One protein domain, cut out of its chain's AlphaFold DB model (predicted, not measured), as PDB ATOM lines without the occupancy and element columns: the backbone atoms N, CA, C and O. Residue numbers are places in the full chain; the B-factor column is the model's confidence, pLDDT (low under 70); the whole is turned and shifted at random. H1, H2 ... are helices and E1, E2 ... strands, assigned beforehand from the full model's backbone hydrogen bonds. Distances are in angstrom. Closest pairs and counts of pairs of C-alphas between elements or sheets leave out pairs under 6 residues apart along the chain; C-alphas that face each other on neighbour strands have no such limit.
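What this domain is: This is residues 2 to 65 of the 66 residues of the protein "ABC transporter substrate-binding protein" of Dissulfuribacter thermophilus (UniProt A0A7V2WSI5). A long rod with two helices, H1 and H2, packed at a steep angle at one end and a small strand hairpin, E3 and E4, at the other. Between these ends sits a second small hairpin, E1 and E2, and a long stretch with no named element, residues 38 to 54, leads from it to E3. The 64 printed residues hold, in order, H1, H2, E1, E2, E3 and E4; the class is mixed, helices and strands, with two antiparallel sheets of two strands, E1 - E2 and E3 - E4. The whole is only just loose, close to extended, with a radius of gyration of the C-alphas of 15.7 A and spans of 50 by 21 by 16 A.

Where its parts are: H1, residues 2 to 12, begins at C-alpha 2 (39.088, 17.212, 14.318) and is 15.2 A long. H2, residues 17 to 25, is 12.4 A long. E1, residues 30 to 32, and E2, residues 35 to 37, are 6.3 A each. E3, residues 55 to 58, is 9.5 A long, and E4, residues 61 to 64, is 10.2 A long, ending at C-alpha 64 (66.678, 21.855, 14.017).

How they stand to each other: H1 and H2 touch, their closest C-alphas being those of Ala 8 and Glu 23, 4.9 A apart. They run opposite ways at a steep tilt of 69 degrees, only just short of about perpendicular. In both, every O i to N i+4 pair is within hydrogen-bond range. E1 and E2 form an antiparallel hairpin, with N 37 and O 30 at 2.8 A. E3 and E4 form another, with N 63 and O 56 at 2.8 A. E3 is apart from E2, and both E3 and E4 are apart from H1 and H2.

The domain as a whole: The C-alphas farthest apart, those of Ser 14 and Asn 59, are 50.4 A apart. The printed part has no cut. The link from E2 to E3 is long, 17 residues; the other links are tight. No printed residue is under 70 in pLDDT.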
ATOM      1  N   LEU A   2      40.143  18.203  14.049       95.94
ATOM      2  CA  LEU A   2      39.088  17.212  14.318       95.94
ATOM      3  C   LEU A   2      38.924  16.862  15.807       95.94
ATOM      4  O   LEU A   2      37.824  16.967  16.329       95.94
ATOM      5  N   PHE A   3      40.011  16.512  16.499       97.56
ATOM      6  CA  PHE A   3      39.949  16.124  17.915       97.56
ATOM      7  C   PHE A   3      39.453  17.248  18.838       97.56
ATOM      8  O   PHE A   3      38.605  17.000  19.683       97.56
ATOM      9  N   ILE A   4      39.879  18.495  18.600       97.88
ATOM     10  CA  ILE A   4      39.369  19.669  19.334       97.88
ATOM     11  C   ILE A   4      37.852  19.807  19.142       97.88
ATOM     12  O   ILE A   4      37.131  20.064  20.100       97.88
ATOM     13  N   ALA A   5      37.360  19.615  17.914       97.38
ATOM     14  CA  ALA A   5      35.931  19.691  17.627       97.38
ATOM     15  C   ALA A   5      35.145  18.555  18.303       97.38
ATOM     16  O   ALA A   5      34.097  18.816  18.880       97.38
ATOM     17  N   LEU A   6      35.655  17.318  18.267       97.94
ATOM     18  CA  LEU A   6      35.014  16.171  18.916       97.94
ATOM     19  C   LEU A   6      34.904  16.361  20.432       97.94
ATOM     20  O   LEU A   6      33.823  16.186  20.985       97.94
ATOM     21  N   GLU A   7      35.982  16.779  21.094       97.88
ATOM     22  CA  GLU A   7      35.943  17.032  22.536       97.88
ATOM     23  C   GLU A   7      35.044  18.221  22.895       97.88
ATOM     24  O   GLU A   7      34.366  18.196  23.917       97.88
ATOM     25  N   ALA A   8      35.011  19.269  22.068       98.38
ATOM     26  CA  ALA A   8      34.114  20.398  22.296       98.38
ATOM     27  C   ALA A   8      32.638  20.008  22.134       98.38
ATOM     28  O   ALA A   8      31.807  20.480  22.902       98.38
ATOM     29  N   ILE A   9      32.312  19.134  21.175       98.56
ATOM     30  CA  ILE A   9      30.960  18.575  21.015       98.56
ATOM     31  C   ILE A   9      30.568  17.761  22.254       98.56
ATOM     32  O   ILE A   9      29.456  17.929  22.757       98.56
ATOM     33  N   ASP A  10      31.482  16.933  22.766       98.31
ATOM     34  CA  ASP A  10      31.263  16.139  23.980       98.31
ATOM     35  C   ASP A  10      31.013  17.041  25.203       98.31
ATOM     36  O   ASP A  10      29.983  16.924  25.867       98.31
ATOM     37  N   ARG A  11      31.873  18.047  25.429       98.31
ATOM     38  CA  ARG A  11      31.691  19.043  26.504       98.31
ATOM     39  C   ARG A  11      30.405  19.857  26.360       98.31
ATOM     40  O   ARG A  11      29.749  20.145  27.357       98.31
ATOM     41  N   ALA A  12      30.040  20.232  25.132       98.44
ATOM     42  CA  ALA A  12      28.845  21.029  24.861       98.44
ATOM     43  C   ALA A  12      27.554  20.236  25.096       98.44
ATOM     44  O   ALA A  12      26.493  20.844  25.274       98.44
ATOM     45  N   ASN A  13      27.638  18.898  25.049       98.12
ATOM     46  CA  ASN A  13      26.511  17.973  25.103       98.12
ATOM     47  C   ASN A  13      25.364  18.417  24.169       98.12
ATOM     48  O   ASN A  13      24.184  18.460  24.532       98.12
ATOM     49  N   SER A  14      25.737  18.896  22.982       97.00
ATOM     50  CA  SER A  14      24.834  19.541  22.037       97.00
ATOM     51  C   SER A  14      25.477  19.642  20.661       97.00
ATOM     52  O   SER A  14      26.692  19.767  20.535       97.00
ATOM     53  N   LEU A  15      24.636  19.665  19.628       97.19
ATOM     54  CA  LEU A  15      25.041  19.994  18.260       97.19
ATOM     55  C   LEU A  15      24.755  21.460  17.895       97.19
ATOM     56  O   LEU A  15      24.866  21.844  16.733       97.19
ATOM     57  N   ASP A  16      24.370  22.287  18.872       98.56
ATOM     58  CA  ASP A  16      24.213  23.719  18.652       98.56
ATOM     59  C   ASP A  16      25.564  24.379  18.343       98.56
ATOM     60  O   ASP A  16      26.541  24.250  19.084       98.56
ATOM     61  N   ARG A  17      25.602  25.139  17.246       98.06
ATOM     62  CA  ARG A  17      26.829  25.768  16.747       98.06
ATOM     63  C   ARG A  17      27.459  26.749  17.736       98.06
ATOM     64  O   ARG A  17      28.683  26.862  17.761       98.06
ATOM     65  N   ALA A  18      26.649  27.492  18.492       98.44
ATOM     66  CA  ALA A  18      27.153  28.510  19.405       98.44
ATOM     67  C   ALA A  18      27.749  27.832  20.637       98.44
ATOM     68  O   ALA A  18      28.876  28.141  21.007       98.44
ATOM     69  N   LYS A  19      27.064  26.816  21.174       98.62
ATOM     70  CA  LYS A  19      27.581  26.004  22.284       98.62
ATOM     71  C   LYS A  19      28.890  25.298  21.937       98.62
ATOM     72  O   LYS A  19      29.820  25.331  22.735       98.62
ATOM     73  N   ILE A  20      28.995  24.705  20.745       98.62
ATOM     74  CA  ILE A  20      30.241  24.053  20.312       98.62
ATOM     75  C   ILE A  20      31.378  25.073  20.222       98.62
ATOM     76  O   ILE A  20      32.473  24.800  20.703       98.62
ATOM     77  N   ARG A  21      31.135  26.253  19.634       98.56
ATOM     78  CA  ARG A  21      32.145  27.320  19.575       98.56
ATOM     79  C   ARG A  21      32.615  27.701  20.977       98.56
ATOM     80  O   ARG A  21      33.819  27.734  21.211       98.56
ATOM     81  N   ASP A  22      31.681  27.946  21.891       98.75
ATOM     82  CA  ASP A  22      32.002  28.353  23.260       98.75
ATOM     83  C   ASP A  22      32.854  27.286  23.975       98.75
ATOM     84  O   ASP A  22      33.745  27.620  24.755       98.75
ATOM     85  N   GLU A  23      32.643  25.998  23.681       98.69
ATOM     86  CA  GLU A  23      33.474  24.910  24.208       98.69
ATOM     87  C   GLU A  23      34.822  24.751  23.497       98.69
ATOM     88  O   GLU A  23      35.808  24.387  24.143       98.69
ATOM     89  N   ILE A  24      34.920  25.054  22.198       98.69
ATOM     90  CA  ILE A  24      36.209  25.122  21.492       98.69
ATOM     91  C   ILE A  24      37.087  26.199  22.135       98.69
ATOM     92  O   ILE A  24      38.250  25.930  22.443       98.69
ATOM     93  N   GLU A  25      36.527  27.381  22.399       98.69
ATOM     94  CA  GLU A  25      37.224  28.523  23.011       98.69
ATOM     95  C   GLU A  25      37.739  28.230  24.432       98.69
ATOM     96  O   GLU A  25      38.674  28.882  24.893       98.69
ATOM     97  N   LYS A  26      37.187  27.220  25.117       98.44
ATOM     98  CA  LYS A  26      37.654  26.748  26.433       98.44
ATOM     99  C   LYS A  26      38.770  25.701  26.363       98.44
ATOM    100  O   LYS A  26      39.254  25.270  27.407       98.44
ATOM    101  N   THR A  27      39.192  25.275  25.173       98.38
ATOM    102  CA  THR A  27      40.239  24.251  25.010       98.38
ATOM    103  C   THR A  27      41.581  24.758  25.539       98.38
ATOM    104  O   THR A  27      42.101  25.766  25.059       98.38
ATOM    105  N   LYS A  28      42.166  24.039  26.503       97.81
ATOM    106  CA  LYS A  28      43.468  24.342  27.114       97.81
ATOM    107  C   LYS A  28      44.356  23.105  27.125       97.81
ATOM    108  O   LYS A  28      43.855  21.995  27.279       97.81
ATOM    109  N   ASN A  29      45.664  23.317  27.022       97.25
ATOM    110  CA  ASN A  29      46.702  22.286  27.104       97.25
ATOM    111  C   ASN A  29      46.528  21.106  26.130       97.25
ATOM    112  O   ASN A  29      47.017  20.008  26.391       97.25
ATOM    113  N   PHE A  30      45.847  21.312  25.001       97.50
ATOM    114  CA  PHE A  30      45.623  20.245  24.031       97.50
ATOM    115  C   PHE A  30      46.890  20.024  23.194       97.50
ATOM    116  O   PHE A  30      47.298  20.909  22.444       97.50
ATOM    117  N   ILE A  31      47.522  18.854  23.306       96.81
ATOM    118  CA  ILE A  31      48.742  18.520  22.556       96.81
ATOM    119  C   ILE A  31      48.355  18.055  21.148       96.81
ATOM    120  O   ILE A  31      47.789  16.977  20.969       96.81
ATOM    121  N   GLY A  32      48.677  18.863  20.139       94.88
ATOM    122  CA  GLY A  32      48.486  18.533  18.730       94.88
ATOM    123  C   GLY A  32      49.793  18.554  17.941       94.88
ATOM    124  O   GLY A  32      50.847  18.939  18.436       94.88
ATOM    125  N   THR A  33      49.718  18.182  16.663       94.31
ATOM    126  CA  THR A  33      50.887  18.142  15.764       94.31
ATOM    127  C   THR A  33      51.563  19.501  15.574       94.31
ATOM    128  O   THR A  33      52.753  19.550  15.292       94.31
ATOM    129  N   GLY A  34      50.814  20.598  15.731       92.94
ATOM    130  CA  GLY A  34      51.326  21.967  15.636       92.94
ATOM    131  C   GLY A  34      51.818  22.570  16.955       92.94
ATOM    132  O   GLY A  34      52.216  23.723  16.944       92.94
ATOM    133  N   GLY A  35      51.764  21.846  18.079       95.94
ATOM    134  CA  GLY A  35      52.121  22.363  19.405       95.94
ATOM    135  C   GLY A  35      51.015  22.170  20.445       95.94
ATOM    136  O   GLY A  35      50.116  21.345  20.275       95.94
ATOM    137  N   ILE A  36      51.096  22.925  21.543       97.69
ATOM    138  CA  ILE A  36      50.115  22.889  22.636       97.69
ATOM    139  C   ILE A  36      49.097  24.009  22.425       97.69
ATOM    140  O   ILE A  36      49.444  25.184  22.502       97.69
ATOM    141  N   PHE A  37      47.842  23.642  22.189       98.12
ATOM    142  CA  PHE A  37      46.754  24.576  21.924       98.12
ATOM    143  C   PHE A  37      46.094  25.066  23.220       98.12
ATOM    144  O   PHE A  37      45.640  24.275  24.054       98.12
ATOM    145  N   ASN A  38      45.993  26.386  23.342       98.25
ATOM    146  CA  ASN A  38      45.371  27.127  24.433       98.25
ATOM    147  C   ASN A  38      44.439  28.215  23.875       98.25
ATOM    148  O   ASN A  38      44.771  29.396  23.882       98.25
ATOM    149  N   MET A  39      43.255  27.813  23.416       98.31
ATOM    150  CA  MET A  39      42.277  28.694  22.769       98.31
ATOM    151  C   MET A  39      41.653  29.701  23.742       98.31
ATOM    152  O   MET A  39      41.673  29.512  24.961       98.31
ATOM    153  N   SER A  40      41.088  30.783  23.212       98.31
ATOM    154  CA  SER A  40      40.247  31.729  23.953       98.31
ATOM    155  C   SER A  40      39.261  32.435  23.013       98.31
ATOM    156  O   SER A  40      39.465  32.393  21.802       98.31
ATOM    157  N   PRO A  41      38.245  33.160  23.519       98.44
ATOM    158  CA  PRO A  41      37.343  33.937  22.661       98.44
ATOM    159  C   PRO A  41      38.044  34.999  21.799       98.44
ATOM    160  O   PRO A  41      37.526  35.400  20.762       98.44
ATOM    161  N   THR A  42      39.220  35.465  22.226       98.38
ATOM    162  CA  THR A  42      40.018  36.485  21.528       98.38
ATOM    163  C   THR A  42      41.208  35.914  20.757       98.38
ATOM    164  O   THR A  42      41.888  36.661  20.062       98.38
ATOM    165  N   ASP A  43      41.474  34.614  20.882       98.06
ATOM    166  CA  ASP A  43      42.568  33.920  20.201       98.06
ATOM    167  C   ASP A  43      42.125  32.506  19.801       98.06
ATOM    168  O   ASP A  43      42.082  31.586  20.624       98.06
ATOM    169  N   HIS A  44      41.788  32.351  18.519       97.19
ATOM    170  CA  HIS A  44      41.398  31.076  17.905       97.19
ATOM    171  C   HIS A  44      42.585  30.306  17.301       97.19
ATOM    172  O   HIS A  44      42.383  29.233  16.731       97.19
ATOM    173  N   LEU A  45      43.811  30.835  17.400       96.62
ATOM    174  CA  LEU A  45      45.026  30.097  17.055       96.62
ATOM    175  C   LEU A  45      45.469  29.248  18.249       96.62
ATOM    176  O   LEU A  45      45.723  28.054  18.093       96.62
ATOM    177  N   GLY A  46      45.552  29.867  19.431       97.00
ATOM    178  CA  GLY A  46      45.904  29.202  20.685       97.00
ATOM    179  C   GLY A  46      47.323  28.627  20.723       97.00
ATOM    180  O   GLY A  46      47.608  27.792  21.576       97.00
ATOM    181  N   LEU A  47      48.199  29.031  19.802       97.81
ATOM    182  CA  LEU A  47      49.612  28.660  19.766       97.81
ATOM    183  C   LEU A  47      50.456  29.895  20.070       97.81
ATOM    184  O   LEU A  47      50.164  30.988  19.585       97.81
ATOM    185  N   ASP A  48      51.530  29.707  20.827       95.81
ATOM    186  CA  ASP A  48      52.533  30.738  21.071       95.81
ATOM    187  C   ASP A  48      53.824  30.457  20.280       95.81
ATOM    188  O   ASP A  48      53.920  29.509  19.496       95.81
ATOM    189  N   LEU A  49      54.850  31.286  20.489       95.50
ATOM    190  CA  LEU A  49      56.132  31.155  19.793       95.50
ATOM    191  C   LEU A  49      56.832  29.809  20.039       95.50
ATOM    192  O   LEU A  49      57.665  29.410  19.230       95.50
ATOM    193  N   SER A  50      56.492  29.079  21.106       94.06
ATOM    194  CA  SER A  50      57.082  27.766  21.382       94.06
ATOM    195  C   SER A  50      56.692  26.707  20.344       94.06
ATOM    196  O   SER A  50      57.460  25.756  20.144       94.06
ATOM    197  N   ALA A  51      55.556  26.896  19.661       95.81
ATOM    198  CA  ALA A  51      55.058  26.039  18.588       95.81
ATOM    199  C   ALA A  51      55.916  26.107  17.317       95.81
ATOM    200  O   ALA A  51      55.965  25.154  16.540       95.81
ATOM    201  N   PHE A  52      56.622  27.219  17.107       93.12
ATOM    202  CA  PHE A  52      57.409  27.451  15.904       93.12
ATOM    203  C   PHE A  52      58.864  27.060  16.146       93.12
ATOM    204  O   PHE A  52      59.519  27.545  17.069       93.12
ATOM    205  N   LYS A  53      59.381  26.165  15.303       91.75
ATOM    206  CA  LYS A  53      60.781  25.739  15.320       91.75
ATOM    207  C   LYS A  53      61.459  26.180  14.032       91.75
ATOM    208  O   LYS A  53      60.906  26.000  12.951       91.75
ATOM    209  N   MET A  54      62.659  26.740  14.160       94.38
ATOM    210  CA  MET A  54      63.514  27.029  13.014       94.38
ATOM    211  C   MET A  54      64.138  25.723  12.532       94.38
ATOM    212  O   MET A  54      64.755  24.997  13.315       94.38
ATOM    213  N   LEU A  55      63.955  25.430  11.249       95.50
ATOM    214  CA  LEU A  55      64.473  24.232  10.600       95.50
ATOM    215  C   LEU A  55      65.393  24.616   9.443       95.50
ATOM    216  O   LEU A  55      65.174  25.621   8.766       95.50
ATOM    217  N   GLU A  56      66.390  23.778   9.200       96.88
ATOM    218  CA  GLU A  56      67.265  23.830   8.031       96.88
ATOM    219  C   GLU A  56      67.297  22.462   7.337       96.88
ATOM    220  O   GLU A  56      67.128  21.422   7.980       96.88
ATOM    221  N   VAL A  57      67.524  22.460   6.020       96.94
ATOM    222  CA  VAL A  57      67.689  21.222   5.246       96.94
ATOM    223  C   VAL A  57      69.164  20.834   5.223       96.94
ATOM    224  O   VAL A  57      69.991  21.564   4.674       96.94
ATOM    225  N   LYS A  58      69.494  19.658   5.768       96.81
ATOM    226  CA  LYS A  58      70.837  19.061   5.729       96.81
ATOM    227  C   LYS A  58      70.745  17.647   5.172       96.81
ATOM    228  O   LYS A  58      69.983  16.827   5.666       96.81
ATOM    229  N   ASN A  59      71.524  17.359   4.127       96.38
ATOM    230  CA  ASN A  59      71.568  16.043   3.470       96.38
ATOM    231  C   ASN A  59      70.190  15.506   3.027       96.38
ATOM    232  O   ASN A  59      69.957  14.301   3.044       96.38
ATOM    233  N   GLY A  60      69.285  16.401   2.619       97.31
ATOM    234  CA  GLY A  60      67.945  16.038   2.149       97.31
ATOM    235  C   GLY A  60      66.903  15.815   3.249       97.31
ATOM    236  O   GLY A  60      65.789  15.424   2.913       97.31
ATOM    237  N   ASP A  61      67.225  16.086   4.518       97.50
ATOM    238  CA  ASP A  61      66.290  15.972   5.644       97.50
ATOM    239  C   ASP A  61      66.205  17.273   6.464       97.50
ATOM    240  O   ASP A  61      67.072  18.149   6.367       97.50
ATOM    241  N   TRP A  62      65.145  17.406   7.264       96.25
ATOM    242  CA  TRP A  62      64.928  18.520   8.181       96.25
ATOM    243  C   TRP A  62      65.741  18.341   9.461       96.25
ATOM    244  O   TRP A  62      65.658  17.327  10.150       96.25
ATOM    245  N   THR A  63      66.469  19.381   9.842       95.75
ATOM    246  CA  THR A  63      67.212  19.445  11.103       95.75
ATOM    247  C   THR A  63      66.858  20.721  11.854       95.75
ATOM    248  O   THR A  63      66.560  21.745  11.240       95.75
ATOM    249  N   LEU A  64      66.848  20.660  13.189       94.69
ATOM    250  CA  LEU A  64      66.678  21.855  14.017       94.69
ATOM    251  C   LEU A  64      67.890  22.767  13.850       94.69
ATOM    252  O   LEU A  64      69.023  22.306  13.990       94.69
ATOM    253  N   VAL A  65      67.628  24.052  13.606       90.69
ATOM    254  CA  VAL A  65      68.668  25.083  13.654       90.69
ATOM    255  C   VAL A  65      69.178  25.167  15.094       90.69
ATOM    256  O   VAL A  65      68.378  25.329  16.020       90.69
TER     257      VAL A  65